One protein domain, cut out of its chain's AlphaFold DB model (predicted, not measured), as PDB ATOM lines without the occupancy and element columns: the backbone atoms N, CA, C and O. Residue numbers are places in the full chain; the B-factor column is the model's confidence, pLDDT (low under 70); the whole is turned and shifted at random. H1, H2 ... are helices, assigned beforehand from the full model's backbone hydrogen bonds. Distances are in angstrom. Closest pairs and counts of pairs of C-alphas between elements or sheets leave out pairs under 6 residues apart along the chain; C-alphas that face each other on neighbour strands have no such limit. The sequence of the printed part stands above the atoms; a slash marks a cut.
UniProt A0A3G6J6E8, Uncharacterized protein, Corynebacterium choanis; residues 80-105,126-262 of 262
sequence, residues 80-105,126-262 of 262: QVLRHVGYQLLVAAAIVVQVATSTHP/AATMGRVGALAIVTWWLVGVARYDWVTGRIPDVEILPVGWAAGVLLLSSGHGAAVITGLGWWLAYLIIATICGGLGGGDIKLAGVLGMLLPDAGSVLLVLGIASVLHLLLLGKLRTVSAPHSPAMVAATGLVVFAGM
ATOM      1  N   GLN A  80     182.295 221.393 143.434       73.00
ATOM      2  CA  GLN A  80     182.590 222.779 143.048       73.00
ATOM      3  C   GLN A  80     183.941 222.867 142.342       73.00
ATOM      4  O   GLN A  80     184.007 223.433 141.258       73.00
ATOM      5  N   VAL A  81     184.972 222.210 142.880       69.06
ATOM      6  CA  VAL A  81     186.306 222.169 142.256       69.06
ATOM      7  C   VAL A  81     186.255 221.509 140.874       69.06
ATOM      8  O   VAL A  81     186.751 222.072 139.904       69.06
ATOM      9  N   LEU A  82     185.584 220.360 140.745       72.06
ATOM     10  CA  LEU A  82     185.400 219.682 139.452       72.06
ATOM     11  C   LEU A  82     184.617 220.529 138.441       72.06
ATOM     12  O   LEU A  82     184.954 220.535 137.259       72.06
ATOM     13  N   ARG A  83     183.601 221.275 138.892       77.00
ATOM     14  CA  ARG A  83     182.897 222.234 138.030       77.00
ATOM     15  C   ARG A  83     183.826 223.349 137.567       77.00
ATOM     16  O   ARG A  83     183.833 223.629 136.375       77.00
ATOM     17  N   HIS A  84     184.622 223.933 138.462       68.75
ATOM     18  CA  HIS A  84     185.581 224.988 138.114       68.75
ATOM     19  C   HIS A  84     186.589 224.506 137.067       68.75
ATOM     20  O   HIS A  84     186.757 225.152 136.038       68.75
ATOM     21  N   VAL A  85     187.197 223.333 137.271       70.94
ATOM     22  CA  VAL A  85     188.139 222.749 136.299       70.94
ATOM     23  C   VAL A  85     187.456 222.493 134.952       70.94
ATOM     24  O   VAL A  85     188.017 222.814 133.906       70.94
ATOM     25  N   GLY A  86     186.220 221.981 134.964       74.19
ATOM     26  CA  GLY A  86     185.432 221.788 133.747       74.19
ATOM     27  C   GLY A  86     185.176 223.092 132.986       74.19
ATOM     28  O   GLY A  86     185.354 223.123 131.772       74.19
ATOM     29  N   TYR A  87     184.820 224.175 133.686       69.75
ATOM     30  CA  TYR A  87     184.619 225.492 133.069       69.75
ATOM     31  C   TYR A  87     185.908 226.047 132.457       69.75
ATOM     32  O   TYR A  87     185.877 226.522 131.323       69.75
ATOM     33  N   GLN A  88     187.037 225.938 133.161       70.81
ATOM     34  CA  GLN A  88     188.342 226.382 132.660       70.81
ATOM     35  C   GLN A  88     188.725 225.675 131.355       70.81
ATOM     36  O   GLN A  88     189.132 226.325 130.394       70.81
ATOM     37  N   LEU A  89     188.535 224.353 131.293       70.50
ATOM     38  CA  LEU A  89     188.816 223.563 130.091       70.50
ATOM     39  C   LEU A  89     187.896 223.938 128.923       70.50
ATOM     40  O   LEU A  89     188.354 224.022 127.786       70.50
ATOM     41  N   LEU A  90     186.616 224.198 129.198       70.69
ATOM     42  CA  LEU A  90     185.640 224.601 128.182       70.69
ATOM     43  C   LEU A  90     185.985 225.968 127.582       70.69
ATOM     44  O   LEU A  90     185.940 226.137 126.365       70.69
ATOM     45  N   VAL A  91     186.376 226.925 128.425       67.56
ATOM     46  CA  VAL A  91     186.799 228.253 127.970       67.56
ATOM     47  C   VAL A  91     188.110 228.167 127.198       67.56
ATOM     48  O   VAL A  91     188.184 228.698 126.096       67.56
ATOM     49  N   ALA A  92     189.111 227.437 127.698       65.31
ATOM     50  CA  ALA A  92     190.358 227.210 126.969       65.31
ATOM     51  C   ALA A  92     190.107 226.595 125.582       65.31
ATOM     52  O   ALA A  92     190.670 227.061 124.592       65.31
ATOM     53  N   ALA A  93     189.202 225.616 125.485       65.56
ATOM     54  CA  ALA A  93     188.790 225.039 124.209       65.56
ATOM     55  C   ALA A  93     188.120 226.073 123.286       65.56
ATOM     56  O   ALA A  93     188.429 226.106 122.098       65.56
ATOM     57  N   ALA A  94     187.266 226.957 123.812       64.31
ATOM     58  CA  ALA A  94     186.684 228.062 123.044       64.31
ATOM     59  C   ALA A  94     187.745 229.014 122.484       64.31
ATOM     60  O   ALA A  94     187.655 229.406 121.322       64.31
ATOM     61  N   ILE A  95     188.752 229.367 123.286       64.19
ATOM     62  CA  ILE A  95     189.846 230.248 122.855       64.19
ATOM     63  C   ILE A  95     190.652 229.562 121.744       64.19
ATOM     64  O   ILE A  95     190.928 230.183 120.721       64.19
ATOM     65  N   VAL A  96     190.958 228.268 121.889       66.31
ATOM     66  CA  VAL A  96     191.643 227.479 120.852       66.31
ATOM     67  C   VAL A  96     190.820 227.409 119.565       66.31
ATOM     68  O   VAL A  96     191.370 227.632 118.491       66.31
ATOM     69  N   VAL A  97     189.510 227.159 119.649       65.38
ATOM     70  CA  VAL A  97     188.617 227.140 118.477       65.38
ATOM     71  C   VAL A  97     188.566 228.514 117.808       65.38
ATOM     72  O   VAL A  97     188.702 228.603 116.590       65.38
ATOM     73  N   GLN A  98     188.435 229.588 118.586       64.00
ATOM     74  CA  GLN A  98     188.402 230.951 118.062       64.00
ATOM     75  C   GLN A  98     189.708 231.298 117.339       64.00
ATOM     76  O   GLN A  98     189.665 231.726 116.186       64.00
ATOM     77  N   VAL A  99     190.858 231.041 117.968       61.47
ATOM     78  CA  VAL A  99     192.185 231.274 117.377       61.47
ATOM     79  C   VAL A  99     192.402 230.411 116.136       61.47
ATOM     80  O   VAL A  99     192.877 230.912 115.120       61.47
ATOM     81  N   ALA A 100     192.002 229.138 116.156       60.00
ATOM     82  CA  ALA A 100     192.094 228.267 114.986       60.00
ATOM     83  C   ALA A 100     191.232 228.790 113.822       60.00
ATOM     84  O   ALA A 100     191.647 228.751 112.669       60.00
ATOM     85  N   THR A 101     190.054 229.348 114.113       62.97
ATOM     86  CA  THR A 101     189.167 229.904 113.076       62.97
ATOM     87  C   THR A 101     189.597 231.286 112.575       62.97
ATOM     88  O   THR A 101     189.250 231.645 111.450       62.97
ATOM     89  N   SER A 102     190.366 232.058 113.356       55.66
ATOM     90  CA  SER A 102     190.912 233.359 112.937       55.66
ATOM     91  C   SER A 102     192.262 233.255 112.218       55.66
ATOM     92  O   SER A 102     192.585 234.122 111.410       55.66
ATOM     93  N   THR A 103     193.026 232.186 112.459       55.56
ATOM     94  CA  THR A 103     194.355 231.926 111.867       55.56
ATOM     95  C   THR A 103     194.324 231.208 110.514       55.56
ATOM     96  O   THR A 103     195.382 230.847 110.004       55.56
ATOM     97  N   HIS A 104     193.162 231.058 109.869       47.16
ATOM     98  CA  HIS A 104     193.080 230.626 108.467       47.16
ATOM     99  C   HIS A 104     192.895 231.814 107.497       47.16
ATOM    100  O   HIS A 104     191.799 232.006 106.969       47.16
ATOM    101  N   PRO A 105     193.943 232.605 107.187       52.41
ATOM    102  CA  PRO A 105     193.949 233.485 106.032       52.41
ATOM    103  C   PRO A 105     194.419 232.692 104.807       52.41
ATOM    104  O   PRO A 105     195.600 232.690 104.489       52.41
ATOM    105  N   ALA A 126     181.918 227.434 107.970       68.25
ATOM    106  CA  ALA A 126     182.793 226.922 109.021       68.25
ATOM    107  C   ALA A 126     183.335 228.023 109.955       68.25
ATOM    108  O   ALA A 126     183.321 227.857 111.174       68.25
ATOM    109  N   ALA A 127     183.759 229.169 109.412       67.12
ATOM    110  CA  ALA A 127     184.230 230.304 110.209       67.12
ATOM    111  C   ALA A 127     183.082 230.943 111.009       67.12
ATOM    112  O   ALA A 127     183.252 231.300 112.175       67.12
ATOM    113  N   THR A 128     181.892 231.034 110.410       73.94
ATOM    114  CA  THR A 128     180.687 231.527 111.093       73.94
ATOM    115  C   THR A 128     180.271 230.593 112.228       73.94
ATOM    116  O   THR A 128     180.029 231.061 113.340       73.94
ATOM    117  N   MET A 129     180.250 229.276 111.993       74.38
ATOM    118  CA  MET A 129     179.968 228.280 113.035       74.38
ATOM    119  C   MET A 129     180.990 228.333 114.175       74.38
ATOM    120  O   MET A 129     180.595 228.268 115.339       74.38
ATOM    121  N   GLY A 130     182.276 228.517 113.861       77.19
ATOM    122  CA  GLY A 130     183.334 228.684 114.857       77.19
ATOM    123  C   GLY A 130     183.099 229.884 115.776       77.19
ATOM    124  O   GLY A 130     183.087 229.735 116.998       77.19
ATOM    125  N   ARG A 131     182.801 231.052 115.191       76.38
ATOM    126  CA  ARG A 131     182.494 232.277 115.949       76.38
ATOM    127  C   ARG A 131     181.251 232.126 116.820       76.38
ATOM    128  O   ARG A 131     181.274 232.508 117.986       76.38
ATOM    129  N   VAL A 132     180.174 231.548 116.283       79.12
ATOM    130  CA  VAL A 132     178.936 231.311 117.048       79.12
ATOM    131  C   VAL A 132     179.195 230.351 118.212       79.12
ATOM    132  O   VAL A 132     178.731 230.604 119.324       79.12
ATOM    133  N   GLY A 133     179.978 229.292 117.988       79.88
ATOM    134  CA  GLY A 133     180.389 228.359 119.036       79.88
ATOM    135  C   GLY A 133     181.190 229.041 120.146       79.88
ATOM    136  O   GLY A 133     180.869 228.871 121.324       79.88
ATOM    137  N   ALA A 134     182.174 229.870 119.789       79.44
ATOM    138  CA  ALA A 134     182.960 230.634 120.755       79.44
ATOM    139  C   ALA A 134     182.082 231.593 121.579       79.44
ATOM    140  O   ALA A 134     182.151 231.582 122.810       79.44
ATOM    141  N   LEU A 135     181.192 232.354 120.929       82.38
ATOM    142  CA  LEU A 135     180.251 233.256 121.604       82.38
ATOM    143  C   LEU A 135     179.330 232.504 122.571       82.38
ATOM    144  O   LEU A 135     179.119 232.962 123.694       82.38
ATOM    145  N   ALA A 136     178.812 231.340 122.173       80.75
ATOM    146  CA  ALA A 136     177.965 230.519 123.033       80.75
ATOM    147  C   ALA A 136     178.721 230.027 124.278       80.75
ATOM    148  O   ALA A 136     178.188 230.100 125.388       80.75
ATOM    149  N   ILE A 137     179.975 229.586 124.119       82.94
ATOM    150  CA  ILE A 137     180.809 229.121 125.238       82.94
ATOM    151  C   ILE A 137     181.143 230.273 126.192       82.94
ATOM    152  O   ILE A 137     180.974 230.120 127.404       82.94
ATOM    153  N   VAL A 138     181.561 231.431 125.672       84.94
ATOM    154  CA  VAL A 138     181.847 232.623 126.492       84.94
ATOM    155  C   VAL A 138     180.587 233.082 127.225       84.94
ATOM    156  O   VAL A 138     180.636 233.338 128.425       84.94
ATOM    157  N   THR A 139     179.438 233.111 126.544       82.19
ATOM    158  CA  THR A 139     178.149 233.462 127.159       82.19
ATOM    159  C   THR A 139     177.797 232.500 128.294       82.19
ATOM    160  O   THR A 139     177.431 232.932 129.387       82.19
ATOM    161  N   TRP A 140     177.944 231.190 128.076       83.25
ATOM    162  CA  TRP A 140     177.695 230.179 129.105       83.25
ATOM    163  C   TRP A 140     178.629 230.331 130.312       83.25
ATOM    164  O   TRP A 140     178.185 230.229 131.458       83.25
ATOM    165  N   TRP A 141     179.909 230.619 130.067       86.00
ATOM    166  CA  TRP A 141     180.881 230.905 131.119       86.00
ATOM    167  C   TRP A 141     180.493 232.147 131.933       86.00
ATOM    168  O   TRP A 141     180.450 232.069 133.161       86.00
ATOM    169  N   LEU A 142     180.104 233.248 131.281       84.94
ATOM    170  CA  LEU A 142     179.639 234.463 131.962       84.94
ATOM    171  C   LEU A 142     178.391 234.227 132.816       84.94
ATOM    172  O   LEU A 142     178.298 234.768 133.915       84.94
ATOM    173  N   VAL A 143     177.451 233.395 132.361       82.69
ATOM    174  CA  VAL A 143     176.293 232.992 133.180       82.69
ATOM    175  C   VAL A 143     176.752 232.244 134.438       82.69
ATOM    176  O   VAL A 143     176.189 232.448 135.517       82.69
ATOM    177  N   GLY A 144     177.790 231.409 134.325       83.56
ATOM    178  CA  GLY A 144     178.440 230.749 135.459       83.56
ATOM    179  C   GLY A 144     179.049 231.741 136.452       83.56
ATOM    180  O   GLY A 144     178.738 231.670 137.643       83.56
ATOM    181  N   VAL A 145     179.834 232.702 135.956       85.62
ATOM    182  CA  VAL A 145     180.449 233.769 136.768       85.62
ATOM    183  C   VAL A 145     179.379 234.616 137.459       85.62
ATOM    184  O   VAL A 145     179.441 234.804 138.670       85.62
ATOM    185  N   ALA A 146     178.347 235.052 136.732       83.88
ATOM    186  CA  ALA A 146     177.248 235.845 137.283       83.88
ATOM    187  C   ALA A 146     176.463 235.081 138.360       83.88
ATOM    188  O   ALA A 146     176.042 235.648 139.367       83.88
ATOM    189  N   ARG A 147     176.276 233.767 138.181       83.81
ATOM    190  CA  ARG A 147     175.665 232.916 139.208       83.81
ATOM    191  C   ARG A 147     176.550 232.809 140.451       83.81
ATOM    192  O   ARG A 147     176.020 232.822 141.559       83.81
ATOM    193  N   TYR A 148     177.861 232.654 140.281       84.50
ATOM    194  CA  TYR A 148     178.797 232.590 141.402       84.50
ATOM    195  C   TYR A 148     178.829 233.915 142.174       84.50
ATOM    196  O   TYR A 148     178.754 233.908 143.407       84.50
ATOM    197  N   ASP A 149     178.875 235.036 141.456       85.56
ATOM    198  CA  ASP A 149     178.831 236.376 142.039       85.56
ATOM    199  C   ASP A 149     177.532 236.600 142.819       85.56
ATOM    200  O   ASP A 149     177.569 237.050 143.958       85.56
ATOM    201  N   TRP A 150     176.385 236.164 142.292       79.69
ATOM    202  CA  TRP A 150     175.113 236.253 143.015       79.69
ATOM    203  C   TRP A 150     175.115 235.488 144.349       79.69
ATOM    204  O   TRP A 150     174.587 235.977 145.346       79.69
ATOM    205  N   VAL A 151     175.720 234.298 144.384       82.19
ATOM    206  CA  VAL A 151     175.756 233.461 145.597       82.19
ATOM    207  C   VAL A 151     176.764 233.982 146.621       82.19
ATOM    208  O   VAL A 151     176.522 233.894 147.823       82.19
ATOM    209  N   THR A 152     177.909 234.491 146.168       82.38
ATOM    210  CA  THR A 152     179.043 234.816 147.052       82.38
ATOM    211  C   THR A 152     179.256 236.316 147.263       82.38
ATOM    212  O   THR A 152     180.031 236.707 148.139       82.38
ATOM    213  N   GLY A 153     178.586 237.157 146.474       82.88
ATOM    214  CA  GLY A 153     178.821 238.599 146.386       82.88
ATOM    215  C   GLY A 153     180.235 238.951 145.922       82.88
ATOM    216  O   GLY A 153     180.733 240.030 146.257       82.88
ATOM    217  N   ARG A 154     180.938 238.007 145.283       84.75
ATOM    218  CA  ARG A 154     182.309 238.174 144.810       84.75
ATOM    219  C   ARG A 154     182.511 237.446 143.496       84.75
ATOM    220  O   ARG A 154     182.193 236.270 143.354       84.75
ATOM    221  N   ILE A 155     183.201 238.113 142.589       85.06
ATOM    222  CA  ILE A 155     183.693 237.501 141.366       85.06
ATOM    223  C   ILE A 155     184.914 236.609 141.699       85.06
ATOM    224  O   ILE A 155     185.822 237.056 142.408       85.06
ATOM    225  N   PRO A 156     184.954 235.343 141.239       82.56
ATOM    226  CA  PRO A 156     186.009 234.401 141.595       82.56
ATOM    227  C   PRO A 156     187.311 234.714 140.847       82.56
ATOM    228  O   PRO A 156     187.471 234.399 139.668       82.56
ATOM    229  N   ASP A 157     188.288 235.271 141.563       88.31
ATOM    230  CA  ASP A 157     189.631 235.551 141.028       88.31
ATOM    231  C   ASP A 157     190.308 234.301 140.450       88.31
ATOM    232  O   ASP A 157     190.975 234.366 139.418       88.31
ATOM    233  N   VAL A 158     190.086 233.154 141.099       83.56
ATOM    234  CA  VAL A 158     190.594 231.843 140.677       83.56
ATOM    235  C   VAL A 158     190.022 231.371 139.347       83.56
ATOM    236  O   VAL A 158     190.633 230.514 138.720       83.56
ATOM    237  N   GLU A 159     188.884 231.908 138.896       82.06
ATOM    238  CA  GLU A 159     188.343 231.559 137.584       82.06
ATOM    239  C   GLU A 159     188.726 232.574 136.507       82.06
ATOM    240  O   GLU A 159     189.035 232.184 135.384       82.06
ATOM    241  N   ILE A 160     188.732 233.868 136.827       88.94
ATOM    242  CA  ILE A 160     188.973 234.908 135.820       88.94
ATOM    243  C   ILE A 160     190.449 235.011 135.448       88.94
ATOM    244  O   ILE A 160     190.771 235.119 134.265       88.94
ATOM    245  N   LEU A 161     191.353 234.987 136.431       89.56
ATOM    246  CA  LEU A 161     192.772 235.231 136.169       89.56
ATOM    247  C   LEU A 161     193.411 234.148 135.289       89.56
ATOM    248  O   LEU A 161     194.108 234.524 134.346       89.56
ATOM    249  N   PRO A 162     193.168 232.838 135.508       86.25
ATOM    250  CA  PRO A 162     193.723 231.811 134.629       86.25
ATOM    251  C   PRO A 162     193.178 231.899 133.204       86.25
ATOM    252  O   PRO A 162     193.951 231.745 132.263       86.25
ATOM    253  N   VAL A 163     191.886 232.215 133.034       87.75
ATOM    254  CA  VAL A 163     191.285 232.428 131.706       87.75
ATOM    255  C   VAL A 163     191.941 233.610 131.005       87.75
ATOM    256  O   VAL A 163     192.352 233.482 129.855       87.75
ATOM    257  N   GLY A 164     192.075 234.746 131.693       88.44
ATOM    258  CA  GLY A 164     192.723 235.936 131.145       88.44
ATOM    259  C   GLY A 164     194.173 235.684 130.751       88.44
ATOM    260  O   GLY A 164     194.596 236.062 129.661       88.44
ATOM    261  N   TRP A 165     194.924 234.992 131.610       90.12
ATOM    262  CA  TRP A 165     196.312 234.634 131.333       90.12
ATOM    263  C   TRP A 165     196.426 233.676 130.143       90.12
ATOM    264  O   TRP A 165     197.203 233.936 129.227       90.12
ATOM    265  N   ALA A 166     195.617 232.614 130.108       86.06
ATOM    266  CA  ALA A 166     195.603 231.657 129.005       86.06
ATOM    267  C   ALA A 166     195.208 232.321 127.677       86.06
ATOM    268  O   ALA A 166     195.862 232.084 126.660       86.06
ATOM    269  N   ALA A 167     194.194 233.193 127.691       86.06
ATOM    270  CA  ALA A 167     193.792 233.979 126.529       86.06
ATOM    271  C   ALA A 167     194.939 234.877 126.048       86.06
ATOM    272  O   ALA A 167     195.290 234.840 124.871       86.06
ATOM    273  N   GLY A 168     195.572 235.623 126.956       87.81
ATOM    274  CA  GLY A 168     196.702 236.493 126.631       87.81
ATOM    275  C   GLY A 168     197.882 235.729 126.023       87.81
ATOM    276  O   GLY A 168     198.376 236.112 124.963       87.81
ATOM    277  N   VAL A 169     198.303 234.620 126.640       88.25
ATOM    278  CA  VAL A 169     199.403 233.780 126.130       88.25
ATOM    279  C   VAL A 169     199.063 233.195 124.759       88.25
ATOM    280  O   VAL A 169     199.906 233.225 123.858       88.25
ATOM    281  N   LEU A 170     197.839 232.697 124.566       84.38
ATOM    282  CA  LEU A 170     197.437 232.127 123.281       84.38
ATOM    283  C   LEU A 170     197.382 233.195 122.179       84.38
ATOM    284  O   LEU A 170     197.881 232.966 121.079       84.38
ATOM    285  N   LEU A 171     196.839 234.378 122.474       85.88
ATOM    286  CA  LEU A 171     196.776 235.487 121.520       85.88
ATOM    287  C   LEU A 171     198.172 235.988 121.139       85.88
ATOM    288  O   LEU A 171     198.444 236.174 119.953       85.88
ATOM    289  N   LEU A 172     199.074 236.156 122.113       88.69
ATOM    290  CA  LEU A 172     200.458 236.568 121.853       88.69
ATOM    291  C   LEU A 172     201.212 235.529 121.019       88.69
ATOM    292  O   LEU A 172     201.830 235.883 120.018       88.69
ATOM    293  N   SER A 173     201.132 234.248 121.396       85.25
ATOM    294  CA  SER A 173     201.810 233.163 120.669       85.25
ATOM    295  C   SER A 173     201.271 232.960 119.251       85.25
ATOM    296  O   SER A 173     202.013 232.540 118.370       85.25
ATOM    297  N   SER A 174     200.012 233.330 119.008       82.62
ATOM    298  CA  SER A 174     199.374 233.247 117.690       82.62
ATOM    299  C   SER A 174     199.532 234.524 116.855       82.62
ATOM    300  O   SER A 174     198.872 234.660 115.826       82.62
ATOM    301  N   GLY A 175     200.330 235.505 117.296       86.38
ATOM    302  CA  GLY A 175     200.546 236.768 116.573       86.38
ATOM    303  C   GLY A 175     199.373 237.757 116.621       86.38
ATOM    304  O   GLY A 175     199.393 238.770 115.928       86.38
ATOM    305  N   HIS A 176     198.360 237.517 117.457       84.06
ATOM    306  CA  HIS A 176     197.169 238.363 117.605       84.06
ATOM    307  C   HIS A 176     197.359 239.434 118.694       84.06
ATOM    308  O   HIS A 176     196.485 239.660 119.532       84.06
ATOM    309  N   GLY A 177     198.505 240.122 118.692       86.88
ATOM    310  CA  GLY A 177     198.844 241.125 119.711       86.88
ATOM    311  C   GLY A 177     197.826 242.269 119.822       86.88
ATOM    312  O   GLY A 177     197.587 242.774 120.916       86.88
ATOM    313  N   ALA A 178     197.151 242.617 118.721       85.06
ATOM    314  CA  ALA A 178     196.091 243.625 118.713       85.06
ATOM    315  C   ALA A 178     194.934 243.284 119.671       85.06
ATOM    316  O   ALA A 178     194.457 244.170 120.371       85.06
ATOM    317  N   ALA A 179     194.538 242.010 119.777       84.19
ATOM    318  CA  ALA A 179     193.470 241.580 120.688       84.19
ATOM    319  C   ALA A 179     193.881 241.675 122.172       84.19
ATOM    320  O   ALA A 179     193.066 241.891 123.066       84.19
ATOM    321  N   VAL A 180     195.178 241.550 122.459       89.88
ATOM    322  CA  VAL A 180     195.701 241.773 123.814       89.88
ATOM    323  C   VAL A 180     195.649 243.258 124.155       89.88
ATOM    324  O   VAL A 180     195.239 243.622 125.256       89.88
ATOM    325  N   ILE A 181     196.001 244.120 123.197       90.06
ATOM    326  CA  ILE A 181     195.906 245.576 123.346       90.06
ATOM    327  C   ILE A 181     194.449 246.003 123.549       90.06
ATOM    328  O   ILE A 181     194.197 246.813 124.437       90.06
ATOM    329  N   THR A 182     193.484 245.442 122.808       85.69
ATOM    330  CA  THR A 182     192.058 245.738 123.039       85.69
ATOM    331  C   THR A 182     191.632 245.328 124.443       85.69
ATOM    332  O   THR A 182     191.003 246.122 125.137       85.69
ATOM    333  N   GLY A 183     192.035 244.144 124.912       87.44
ATOM    334  CA  GLY A 183     191.795 243.712 126.290       87.44
ATOM    335  C   GLY A 183     192.352 244.670 127.343       87.44
ATOM    336  O   GLY A 183     191.648 245.050 128.279       87.44
ATOM    337  N   LEU A 184     193.597 245.117 127.168       92.62
ATOM    338  CA  LEU A 184     194.214 246.117 128.045       92.62
ATOM    339  C   LEU A 184     193.504 247.476 127.966       92.62
ATOM    340  O   LEU A 184     193.329 248.133 128.991       92.62
ATOM    341  N   GLY A 185     193.059 247.877 126.774       90.62
ATOM    342  CA  GLY A 185     192.276 249.091 126.557       90.62
ATOM    343  C   GLY A 185     190.950 249.062 127.314       90.62
ATOM    344  O   GLY A 185     190.631 250.016 128.020       90.62
ATOM    345  N   TRP A 186     190.223 247.943 127.257       87.62
ATOM    346  CA  TRP A 186     188.991 247.737 128.023       87.62
ATOM    347  C   TRP A 186     189.229 247.771 129.533       87.62
ATOM    348  O   TRP A 186     188.489 248.435 130.261       87.62
ATOM    349  N   TRP A 187     190.284 247.108 130.005       92.31
ATOM    350  CA  TRP A 187     190.680 247.148 131.412       92.31
ATOM    351  C   TRP A 187     190.959 248.582 131.888       92.31
ATOM    352  O   TRP A 187     190.458 249.004 132.933       92.31
ATOM    353  N   LEU A 188     191.701 249.358 131.091       93.25
ATOM    354  CA  LEU A 188     192.018 250.753 131.392       93.25
ATOM    355  C   LEU A 188     190.773 251.651 131.349       93.25
ATOM    356  O   LEU A 188     190.592 252.476 132.242       93.25
ATOM    357  N   ALA A 189     189.891 251.473 130.362       87.44
ATOM    358  CA  ALA A 189     188.639 252.220 130.260       87.44
ATOM    359  C   ALA A 189     187.759 252.010 131.503       87.44
ATOM    360  O   ALA A 189     187.254 252.974 132.080       87.44
ATOM    361  N   TYR A 190     187.646 250.766 131.975       87.69
ATOM    362  CA  TYR A 190     186.916 250.452 133.203       87.69
ATOM    363  C   TYR A 190     187.556 251.067 134.442       87.69
ATOM    364  O   TYR A 190     186.835 251.546 135.313       87.69
ATOM    365  N   LEU A 191     188.887 251.101 134.527       90.81
ATOM    366  CA  LEU A 191     189.568 251.802 135.615       90.81
ATOM    367  C   LEU A 191     189.280 253.299 135.608       90.81
ATOM    368  O   LEU A 191     188.995 253.859 136.662       90.81
ATOM    369  N   ILE A 192     189.305 253.939 134.440       90.81
ATOM    370  CA  ILE A 192     188.987 255.364 134.313       90.81
ATOM    371  C   ILE A 192     187.554 255.614 134.795       90.81
ATOM    372  O   ILE A 192     187.341 256.451 135.674       90.81
ATOM    373  N   ILE A 193     186.582 254.831 134.323       86.94
ATOM    374  CA  ILE A 193     185.189 254.942 134.785       86.94
ATOM    375  C   ILE A 193     185.094 254.682 136.291       86.94
ATOM    376  O   ILE A 193     184.399 255.413 136.990       86.94
ATOM    377  N   ALA A 194     185.832 253.704 136.822       87.62
ATOM    378  CA  ALA A 194     185.829 253.391 138.249       87.62
ATOM    379  C   ALA A 194     186.351 254.563 139.081       87.62
ATOM    380  O   ALA A 194     185.797 254.859 140.139       87.62
ATOM    381  N   THR A 195     187.383 255.254 138.593       89.62
ATOM    382  CA  THR A 195     187.934 256.439 139.258       89.62
ATOM    383  C   THR A 195     187.012 257.654 139.177       89.62
ATOM    384  O   THR A 195     186.956 258.418 140.136       89.62
ATOM    385  N   ILE A 196     186.275 257.827 138.074       91.50
ATOM    386  CA  ILE A 196     185.395 258.986 137.858       91.50
ATOM    387  C   ILE A 196     184.048 258.801 138.558       91.50
ATOM    388  O   ILE A 196     183.580 259.692 139.262       91.50
ATOM    389  N   CYS A 197     183.404 257.656 138.347       84.81
ATOM    390  CA  CYS A 197     182.042 257.400 138.810       84.81
ATOM    391  C   CYS A 197     182.001 256.786 140.215       84.81
ATOM    392  O   CYS A 197     180.972 256.871 140.886       84.81
ATOM    393  N   GLY A 198     183.096 256.166 140.666       82.56
ATOM    394  CA  GLY A 198     183.088 255.315 141.852       82.56
ATOM    395  C   GLY A 198     182.218 254.064 141.663       82.56
ATOM    396  O   GLY A 198     181.503 253.901 140.677       82.56
ATOM    397  N   GLY A 199     182.285 253.136 142.618       79.25
ATOM    398  CA  GLY A 199     181.319 252.032 142.708       79.25
ATOM    399  C   GLY A 199     181.505 250.855 141.742       79.25
ATOM    400  O   GLY A 199     180.730 249.908 141.828       79.25
ATOM    401  N   LEU A 200     182.524 250.853 140.877       82.69
ATOM    402  CA  LEU A 200     182.893 249.655 140.114       82.69
ATOM    403  C   LEU A 200     183.674 248.677 140.995       82.69
ATOM    404  O   LEU A 200     184.647 249.048 141.661       82.69
ATOM    405  N   GLY A 201     183.244 247.416 141.007       84.88
ATOM    406  CA  GLY A 201     183.907 246.370 141.766       84.88
ATOM    407  C   GLY A 201     185.251 246.004 141.140       84.88
ATOM    408  O   GLY A 201     185.412 245.974 139.921       84.88
ATOM    409  N   GLY A 202     186.228 245.634 141.973       87.00
ATOM    410  CA  GLY A 202     187.515 245.124 141.480       87.00
ATOM    411  C   GLY A 202     187.376 243.878 140.594       87.00
ATOM    412  O   GLY A 202     188.241 243.620 139.761       87.00
ATOM    413  N   GLY A 203     186.287 243.117 140.746       88.12
ATOM    414  CA  GLY A 203     185.968 241.987 139.876       88.12
ATOM    415  C   GLY A 203     185.539 242.406 138.464       88.12
ATOM    416  O   GLY A 203     185.968 241.773 137.502       88.12
ATOM    417  N   ASP A 204     184.782 243.498 138.327       86.06
ATOM    418  CA  ASP A 204     184.291 243.991 137.030       86.06
ATOM    419  C   ASP A 204     185.453 244.432 136.139       86.06
ATOM    420  O   ASP A 204     185.509 244.097 134.958       86.06
ATOM    421  N   ILE A 205     186.432 245.117 136.738       90.38
ATOM    422  CA  ILE A 205     187.653 245.562 136.059       90.38
ATOM    423  C   ILE A 205     188.439 244.360 135.515       90.38
ATOM    424  O   ILE A 205     188.898 244.376 134.373       90.38
ATOM    425  N   LYS A 206     188.573 243.284 136.304       91.56
ATOM    426  CA  LYS A 206     189.254 242.054 135.862       91.56
ATOM    427  C   LYS A 206     188.494 241.388 134.717       91.56
ATOM    428  O   LYS A 206     189.108 240.995 133.729       91.56
ATOM    429  N   LEU A 207     187.170 241.288 134.840       90.25
ATOM    430  CA  LEU A 207     186.316 240.668 133.832       90.25
ATOM    431  C   LEU A 207     186.353 241.438 132.501       90.25
ATOM    432  O   LEU A 207     186.439 240.806 131.450       90.25
ATOM    433  N   ALA A 208     186.363 242.774 132.540       90.12
ATOM    434  CA  ALA A 208     186.455 243.626 131.353       90.12
ATOM    435  C   ALA A 208     187.735 243.366 130.547       90.12
ATOM    436  O   ALA A 208     187.677 243.228 129.325       90.12
ATOM    437  N   GLY A 209     188.877 243.223 131.227       90.44
ATOM    438  CA  GLY A 209     190.142 242.898 130.569       90.44
ATOM    439  C   GLY A 209     190.100 241.547 129.853       90.44
ATOM    440  O   GLY A 209     190.482 241.450 128.689       90.44
ATOM    441  N   VAL A 210     189.573 240.514 130.519       91.75
ATOM    442  CA  VAL A 210     189.437 239.174 129.924       91.75
ATOM    443  C   VAL A 210     188.461 239.188 128.749       91.75
ATOM    444  O   VAL A 210     188.767 238.639 127.693       91.75
ATOM    445  N   LEU A 211     187.316 239.861 128.887       89.50
ATOM    446  CA  LEU A 211     186.332 239.987 127.812       89.50
ATOM    447  C   LEU A 211     186.890 240.709 126.590       89.50
ATOM    448  O   LEU A 211     186.691 240.223 125.483       89.50
ATOM    449  N   GLY A 212     187.629 241.806 126.770       88.25
ATOM    450  CA  GLY A 212     188.225 242.538 125.652       88.25
ATOM    451  C   GLY A 212     189.328 241.766 124.914       88.25
ATOM    452  O   GLY A 212     189.608 242.075 123.755       88.25
ATOM    453  N   MET A 213     189.935 240.755 125.554       89.75
ATOM    454  CA  MET A 213     190.846 239.811 124.889       89.75
ATOM    455  C   MET A 213     190.082 238.717 124.134       89.75
ATOM    456  O   MET A 213     190.457 238.352 123.024       89.75
ATOM    457  N   LEU A 214     189.005 238.190 124.726       87.25
ATOM    458  CA  LEU A 214     188.186 237.131 124.122       87.25
ATOM    459  C   LEU A 214     187.324 237.635 122.956       87.25
ATOM    460  O   LEU A 214     187.040 236.888 122.020       87.25
ATOM    461  N   LEU A 215     186.895 238.892 123.031       87.19
ATOM    462  CA  LEU A 215     185.970 239.546 122.116       87.19
ATOM    463  C   LEU A 215     186.579 240.899 121.709       87.19
ATOM    464  O   LEU A 215     186.250 241.927 122.293       87.19
ATOM    465  N   PRO A 216     187.494 240.919 120.725       78.81
ATOM    466  CA  PRO A 216     188.171 242.153 120.323       78.81
ATOM    467  C   PRO A 216     187.230 243.167 119.649       78.81
ATOM    468  O   PRO A 216     187.547 244.350 119.583       78.81
ATOM    469  N   ASP A 217     186.074 242.716 119.157       84.88
ATOM    470  CA  ASP A 217     185.046 243.562 118.557       84.88
ATOM    471  C   ASP A 217     184.056 244.088 119.612       84.88
ATOM    472  O   ASP A 217     183.424 243.313 120.338       84.88
ATOM    473  N   ALA A 218     183.881 245.411 119.661       77.19
ATOM    474  CA  ALA A 218     182.999 246.077 120.620       77.19
ATOM    475  C   ALA A 218     181.528 245.640 120.479       77.19
ATOM    476  O   ALA A 218     180.829 245.490 121.486       77.19
ATOM    477  N   GLY A 219     181.065 245.380 119.249       77.00
ATOM    478  CA  GLY A 219     179.707 244.891 118.996       77.00
ATOM    479  C   GLY A 219     179.466 243.511 119.614       77.00
ATOM    480  O   GLY A 219     178.444 243.277 120.262       77.00
ATOM    481  N   SER A 220     180.446 242.620 119.488       76.31
ATOM    482  CA  SER A 220     180.419 241.273 120.063       76.31
ATOM    483  C   SER A 220     180.433 241.297 121.595       76.31
ATOM    484  O   SER A 220     179.684 240.545 122.223       76.31
ATOM    485  N   VAL A 221     181.222 242.194 122.202       76.88
ATOM    486  CA  VAL A 221     181.234 242.423 123.660       76.88
ATOM    487  C   VAL A 221     179.842 242.830 124.152       76.88
ATOM    488  O   VAL A 221     179.306 242.192 125.062       76.88
ATOM    489  N   LEU A 222     179.220 243.834 123.523       76.94
ATOM    490  CA  LEU A 222     177.872 244.292 123.884       76.94
ATOM    491  C   LEU A 222     176.810 243.214 123.702       76.94
ATOM    492  O   LEU A 222     175.945 243.062 124.563       76.94
ATOM    493  N   LEU A 223     176.868 242.466 122.599       78.50
ATOM    494  CA  LEU A 223     175.913 241.400 122.322       78.50
ATOM    495  C   LEU A 223     175.971 240.320 123.407       78.50
ATOM    496  O   LEU A 223     174.939 239.949 123.967       78.50
ATOM    497  N   VAL A 224     177.174 239.857 123.755       78.62
ATOM    498  CA  VAL A 224     177.373 238.826 124.782       78.62
ATOM    499  C   VAL A 224     176.956 239.329 126.166       78.62
ATOM    500  O   VAL A 224     176.227 238.630 126.874       78.62
ATOM    501  N   LEU A 225     177.348 240.550 126.547       76.31
ATOM    502  CA  LEU A 225     176.951 241.154 127.825       76.31
ATOM    503  C   LEU A 225     175.443 241.399 127.905       76.31
ATOM    504  O   LEU A 225     174.836 241.145 128.949       76.31
ATOM    505  N   GLY A 226     174.824 241.837 126.809       75.19
ATOM    506  CA  GLY A 226     173.382 242.022 126.700       75.19
ATOM    507  C   GLY A 226     172.628 240.707 126.885       75.19
ATOM    508  O   GLY A 226     171.741 240.623 127.737       75.19
ATOM    509  N   ILE A 227     173.025 239.653 126.163       79.25
ATOM    510  CA  ILE A 227     172.420 238.316 126.284       79.25
ATOM    511  C   ILE A 227     172.599 237.765 127.702       79.25
ATOM    512  O   ILE A 227     171.624 237.308 128.308       79.25
ATOM    513  N   ALA A 228     173.811 237.836 128.259       77.19
ATOM    514  CA  ALA A 228     174.094 237.367 129.614       77.19
ATOM    515  C   ALA A 228     173.240 238.105 130.659       77.19
ATOM    516  O   ALA A 228     172.684 237.476 131.560       77.19
ATOM    517  N   SER A 229     173.069 239.417 130.501       75.75
ATOM    518  CA  SER A 229     172.274 240.244 131.413       75.75
ATOM    519  C   SER A 229     170.782 239.948 131.319       75.75
ATOM    520  O   SER A 229     170.128 239.817 132.350       75.75
ATOM    521  N   VAL A 230     170.242 239.768 130.110       80.31
ATOM    522  CA  VAL A 230     168.840 239.359 129.918       80.31
ATOM    523  C   VAL A 230     168.599 237.979 130.530       80.31
ATOM    524  O   VAL A 230     167.642 237.810 131.282       80.31
ATOM    525  N   LEU A 231     169.478 237.004 130.280       80.19
ATOM    526  CA  LEU A 231     169.379 235.671 130.887       80.19
ATOM    527  C   LEU A 231     169.427 235.739 132.416       80.19
ATOM    528  O   LEU A 231     168.631 235.078 133.087       80.19
ATOM    529  N   HIS A 232     170.319 236.559 132.969       73.81
ATOM    530  CA  HIS A 232     170.421 236.763 134.409       73.81
ATOM    531  C   HIS A 232     169.148 237.398 134.986       73.81
ATOM    532  O   HIS A 232     168.613 236.903 135.976       73.81
ATOM    533  N   LEU A 233     168.593 238.426 134.334       76.06
ATOM    534  CA  LEU A 233     167.324 239.046 134.728       76.06
ATOM    535  C   LEU A 233     166.143 238.075 134.625       76.06
ATOM    536  O   LEU A 233     165.288 238.073 135.506       76.06
ATOM    537  N   LEU A 234     166.096 237.215 133.605       81.81
ATOM    538  CA  LEU A 234     165.066 236.179 133.474       81.81
ATOM    539  C   LEU A 234     165.169 235.127 134.588       81.81
ATOM    540  O   LEU A 234     164.148 234.672 135.110       81.81
ATOM    541  N   LEU A 235     166.391 234.759 134.981       77.44
ATOM    542  CA  LEU A 235     166.645 233.860 136.109       77.44
ATOM    543  C   LEU A 235     166.232 234.505 137.442       77.44
ATOM    544  O   LEU A 235     165.565 233.857 138.247       77.44
ATOM    545  N   LEU A 236     166.560 235.782 137.652       72.00
ATOM    546  CA  LEU A 236     166.198 236.531 138.859       72.00
ATOM    547  C   LEU A 236     164.705 236.857 138.942       72.00
ATOM    548  O   LEU A 236     164.117 236.778 140.020       72.00
ATOM    549  N   GLY A 237     164.069 237.163 137.811       75.06
ATOM    550  CA  GLY A 237     162.630 237.418 137.724       75.06
ATOM    551  C   GLY A 237     161.801 236.220 138.187       75.06
ATOM    552  O   GLY A 237     160.726 236.393 138.759       75.06
ATOM    553  N   LYS A 238     162.336 235.001 138.041       76.38
ATOM    554  CA  LYS A 238     161.735 233.787 138.608       76.38
ATOM    555  C   LYS A 238     161.931 233.641 140.120       76.38
ATOM    556  O   LYS A 238     161.160 232.918 140.740       76.38
ATOM    557  N   LEU A 239     162.930 234.298 140.711       69.81
ATOM    558  CA  LEU A 239     163.355 234.066 142.096       69.81
ATOM    559  C   LEU A 239     162.873 235.123 143.104       69.81
ATOM    560  O   LEU A 239     163.025 234.897 144.299       69.81
ATOM    561  N   ARG A 240     162.243 236.229 142.671       63.59
ATOM    562  CA  ARG A 240     161.635 237.269 143.546       63.59
ATOM    563  C   ARG A 240     162.509 237.685 144.752       63.59
ATOM    564  O   ARG A 240     161.994 237.957 145.833       63.59
ATOM    565  N   THR A 241     163.830 237.750 144.595       58.22
ATOM    566  CA  THR A 241     164.738 238.167 145.676       58.22
ATOM    567  C   THR A 241     164.974 239.679 145.653       58.22
ATOM    568  O   THR A 241     165.254 240.244 144.602       58.22
ATOM    569  N   VAL A 242     164.880 240.328 146.821       54.22
ATOM    570  CA  VAL A 242     164.837 241.800 147.014       54.22
ATOM    571  C   VAL A 242     166.223 242.477 146.971       54.22
ATOM    572  O   VAL A 242     166.334 243.695 147.082       54.22
ATOM    573  N   SER A 243     167.309 241.729 146.775       61.16
ATOM    574  CA  SER A 243     168.650 242.310 146.643       61.16
ATOM    575  C   SER A 243     168.969 242.579 145.177       61.16
ATOM    576  O   SER A 243     169.132 241.646 144.393       61.16
ATOM    577  N   ALA A 244     169.030 243.864 144.815       57.06
ATOM    578  CA  ALA A 244     169.330 244.304 143.462       57.06
ATOM    579  C   ALA A 244     170.719 243.789 143.025       57.06
ATOM    580  O   ALA A 244     171.709 244.092 143.696       57.06
ATOM    581  N   PRO A 245     170.815 243.002 141.940       58.78
ATOM    582  CA  PRO A 245     172.097 242.565 141.391       58.78
ATOM    583  C   PRO A 245     172.900 243.771 140.879       58.78
ATOM    584  O   PRO A 245     172.326 244.739 140.384       58.78
ATOM    585  N   HIS A 246     174.232 243.688 140.924       61.66
ATOM    586  CA  HIS A 246     175.129 244.714 140.366       61.66
ATOM    587  C   HIS A 246     175.163 244.715 138.824       61.66
ATOM    588  O   HIS A 246     175.727 245.615 138.206       61.66
ATOM    589  N   SER A 247     174.512 243.739 138.182       57.16
ATOM    590  CA  SER A 247     174.532 243.543 136.729       57.16
ATOM    591  C   SER A 247     174.068 244.742 135.879       57.16
ATOM    592  O   SER A 247     174.652 244.937 134.812       57.16
ATOM    593  N   PRO A 248     173.095 245.593 136.284       61.53
ATOM    594  CA  PRO A 248     172.681 246.735 135.464       61.53
ATOM    595  C   PRO A 248     173.793 247.776 135.290       61.53
ATOM    596  O   PRO A 248     173.919 248.367 134.219       61.53
ATOM    597  N   ALA A 249     174.628 247.967 136.319       64.69
ATOM    598  CA  ALA A 249     175.741 248.910 136.268       64.69
ATOM    599  C   ALA A 249     176.803 248.465 135.255       64.69
ATOM    600  O   ALA A 249     177.371 249.298 134.554       64.69
ATOM    601  N   MET A 250     177.016 247.153 135.113       67.00
ATOM    602  CA  MET A 250     177.990 246.620 134.164       67.00
ATOM    603  C   MET A 250     177.543 246.823 132.709       67.00
ATOM    604  O   MET A 250     178.349 247.237 131.875       67.00
ATOM    605  N   VAL A 251     176.259 246.603 132.401       68.81
ATOM    606  CA  VAL A 251     175.703 246.861 131.057       68.81
ATOM    607  C   VAL A 251     175.765 248.345 130.721       68.81
ATOM    608  O   VAL A 251     176.183 248.702 129.621       68.81
ATOM    609  N   ALA A 252     175.401 249.209 131.672       68.31
ATOM    610  CA  ALA A 252     175.467 250.654 131.490       68.31
ATOM    611  C   ALA A 252     176.909 251.134 131.258       68.31
ATOM    612  O   ALA A 252     177.148 251.895 130.323       68.31
ATOM    613  N   ALA A 253     177.874 250.645 132.046       66.06
ATOM    614  CA  ALA A 253     179.289 250.961 131.866       66.06
ATOM    615  C   ALA A 253     179.810 250.486 130.502       66.06
ATOM    616  O   ALA A 253     180.476 251.243 129.805       66.06
ATOM    617  N   THR A 254     179.445 249.272 130.077       67.00
ATOM    618  CA  THR A 254     179.836 248.752 128.756       67.00
ATOM    619  C   THR A 254     179.247 249.605 127.633       67.00
ATOM    620  O   THR A 254     179.958 249.981 126.704       67.00
ATOM    621  N   GLY A 255     177.956 249.942 127.729       69.38
ATOM    622  CA  GLY A 255     177.276 250.805 126.764       69.38
ATOM    623  C   GLY A 255     177.921 252.186 126.672       69.38
ATOM    624  O   GLY A 255     178.114 252.689 125.569       69.38
ATOM    625  N   LEU A 256     178.326 252.759 127.810       71.81
ATOM    626  CA  LEU A 256     179.048 254.029 127.863       71.81
ATOM    627  C   LEU A 256     180.414 253.938 127.171       71.81
ATOM    628  O   LEU A 256     180.740 254.817 126.381       71.81
ATOM    629  N   VAL A 257     181.200 252.886 127.438       67.94
ATOM    630  CA  VAL A 257     182.516 252.701 126.796       67.94
ATOM    631  C   VAL A 257     182.372 252.563 125.285       67.94
ATOM    632  O   VAL A 257     183.133 253.188 124.554       67.94
ATOM    633  N   VAL A 258     181.390 251.791 124.802       72.50
ATOM    634  CA  VAL A 258     181.166 251.677 123.354       72.50
ATOM    635  C   VAL A 258     180.722 253.004 122.760       72.50
ATOM    636  O   VAL A 258     181.260 253.403 121.735       72.50
ATOM    637  N   PHE A 259     179.800 253.718 123.409       70.25
ATOM    638  CA  PHE A 259     179.346 255.017 122.918       70.25
ATOM    639  C   PHE A 259     180.468 256.064 122.891       70.25
ATOM    640  O   PHE A 259     180.516 256.877 121.979       70.25
ATOM    641  N   ALA A 260     181.380 256.041 123.867       68.69
ATOM    642  CA  ALA A 260     182.521 256.953 123.928       68.69
ATOM    643  C   ALA A 260     183.670 256.577 122.973       68.69
ATOM    644  O   ALA A 260     184.546 257.404 122.727       68.69
ATOM    645  N   GLY A 261     183.705 255.329 122.493       54.75
ATOM    646  CA  GLY A 261     184.729 254.812 121.582       54.75
ATOM    647  C   GLY A 261     184.343 254.821 120.098       54.75
ATOM    648  O   GLY A 261     185.185 254.454 119.278       54.75
ATOM    649  N   MET A 262     183.102 255.193 119.761       51.88
ATOM    650  CA  MET A 262     182.624 255.446 118.390       51.88
ATOM    651  C   MET A 262     182.777 256.922 118.027       51.88
ATOM    652  O   MET A 262     183.078 257.185 116.842       51.88
TER     653      MET A 262
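Overview. This is residues 80 to 105 and 126 to 262 of the 262 residues of an uncharacterized protein of Corynebacterium choanis (UniProt A0A3G6J6E8). Six helices stand round a short seventh, H5, which sits in the middle; in order round it they are H1, H2, H6, H7, H4 and H3, and the ring closes only loosely between H7 and H4. Most of the helices run roughly along the long axis, and residues 237 to 242, of which 237 is the last residue of H6, stick out at one end. The printed part has 163 residues, with seven named helices, H1 to H7 in chain order, and no named strand; the class is all helix. Within it H3, H4 and H5 form an up-and-down bundle, each running against the one before it. The whole is compact, with a radius of gyration of the C-alphas of 15.5 A, and spans 50 by 38 by 27 A.

Arrangement. H1, residues 80 to 102, touches H2, residues 126 to 152, at a shallow tilt of 28 degrees, opposite ways; their closest C-alphas, of Ala 94 and Ala 134, are 5.1 A apart. H1 also touches H3, residues 157 to 173, at a shallow tilt of 22 degrees, the same way, closest at the C-alphas of Ile 95 and Ala 167, 6.6 A apart. H2 and H3 are only just apart, with closest C-alphas at 8.2 A. H3 and H4, residues 177 to 197, form a helical hairpin at a steep tilt of 38 degrees; they touch through residues 168 to 172 and 177 to 180 alone, with the closest C-alphas, of Gly 168 and Val 180, 6.1 A apart. H4 and H5, residues 202 to 214, form a second helical hairpin at a shallow tilt of 26 degrees, and the C-alphas of Gly 183 and Gly 212 come within 3.8 A. H5 touches H3 as well, the same way at a shallow tilt of 29 degrees, with the closest C-alphas, of Gly 164 and Val 210, 4.8 A apart. H2 and H5 are near each other, with 8 pairs of C-alphas within 10 A. H6, residues 218 to 237, touches H2 at a steep tilt of 45 degrees, the same way, with its residues 224 to 232 alone and residues 135 to 146 of H2; the closest C-alphas, of Thr 139 and Val 224, are 5.9 A apart. H6 forms a helical hairpin with H7, residues 247 to 261, at a shallow tilt of 17 degrees, closest at the C-alphas of Ala 218 and Val 258, 6.5 A apart. H7 and H4 only just touch, with 3 pairs of C-alphas within 8 A, the closest being those of Ala 189 and Val 257, 7.1 A apart. In H1, H2, H4, H5, H6 and H7 every O i to N i+4 pair is within hydrogen-bond range; in H3 it is 11 of 13.

Along the chain. H1 begins at C-alpha 80, (182.590, 222.779, 143.048), and is 33.0 A long. H2, the longest helix with 27 residues, measures 39.0 A and ends at C-alpha 152, (179.043, 234.816, 147.052). H3 measures 23.8 A, H4 30.2 A, H5 19.1 A and H6 28.0 A. H7 measures 21.5 A and ends at C-alpha 261, (184.729, 254.812, 121.582).

Size, cuts and confidence. The two C-alphas farthest apart, those of Pro 105 and Val 242, are 51.0 A apart. Residues 106 to 125 are not printed, and C-alphas 105 and 126 are 13.3 A apart across this cut. Of the links that are printed whole, H6 to H7 is short and the others are tight. The mean pLDDT of the printed part is 77.9; 41 residues are under 70, among them 91 to 105 and 239 to 255.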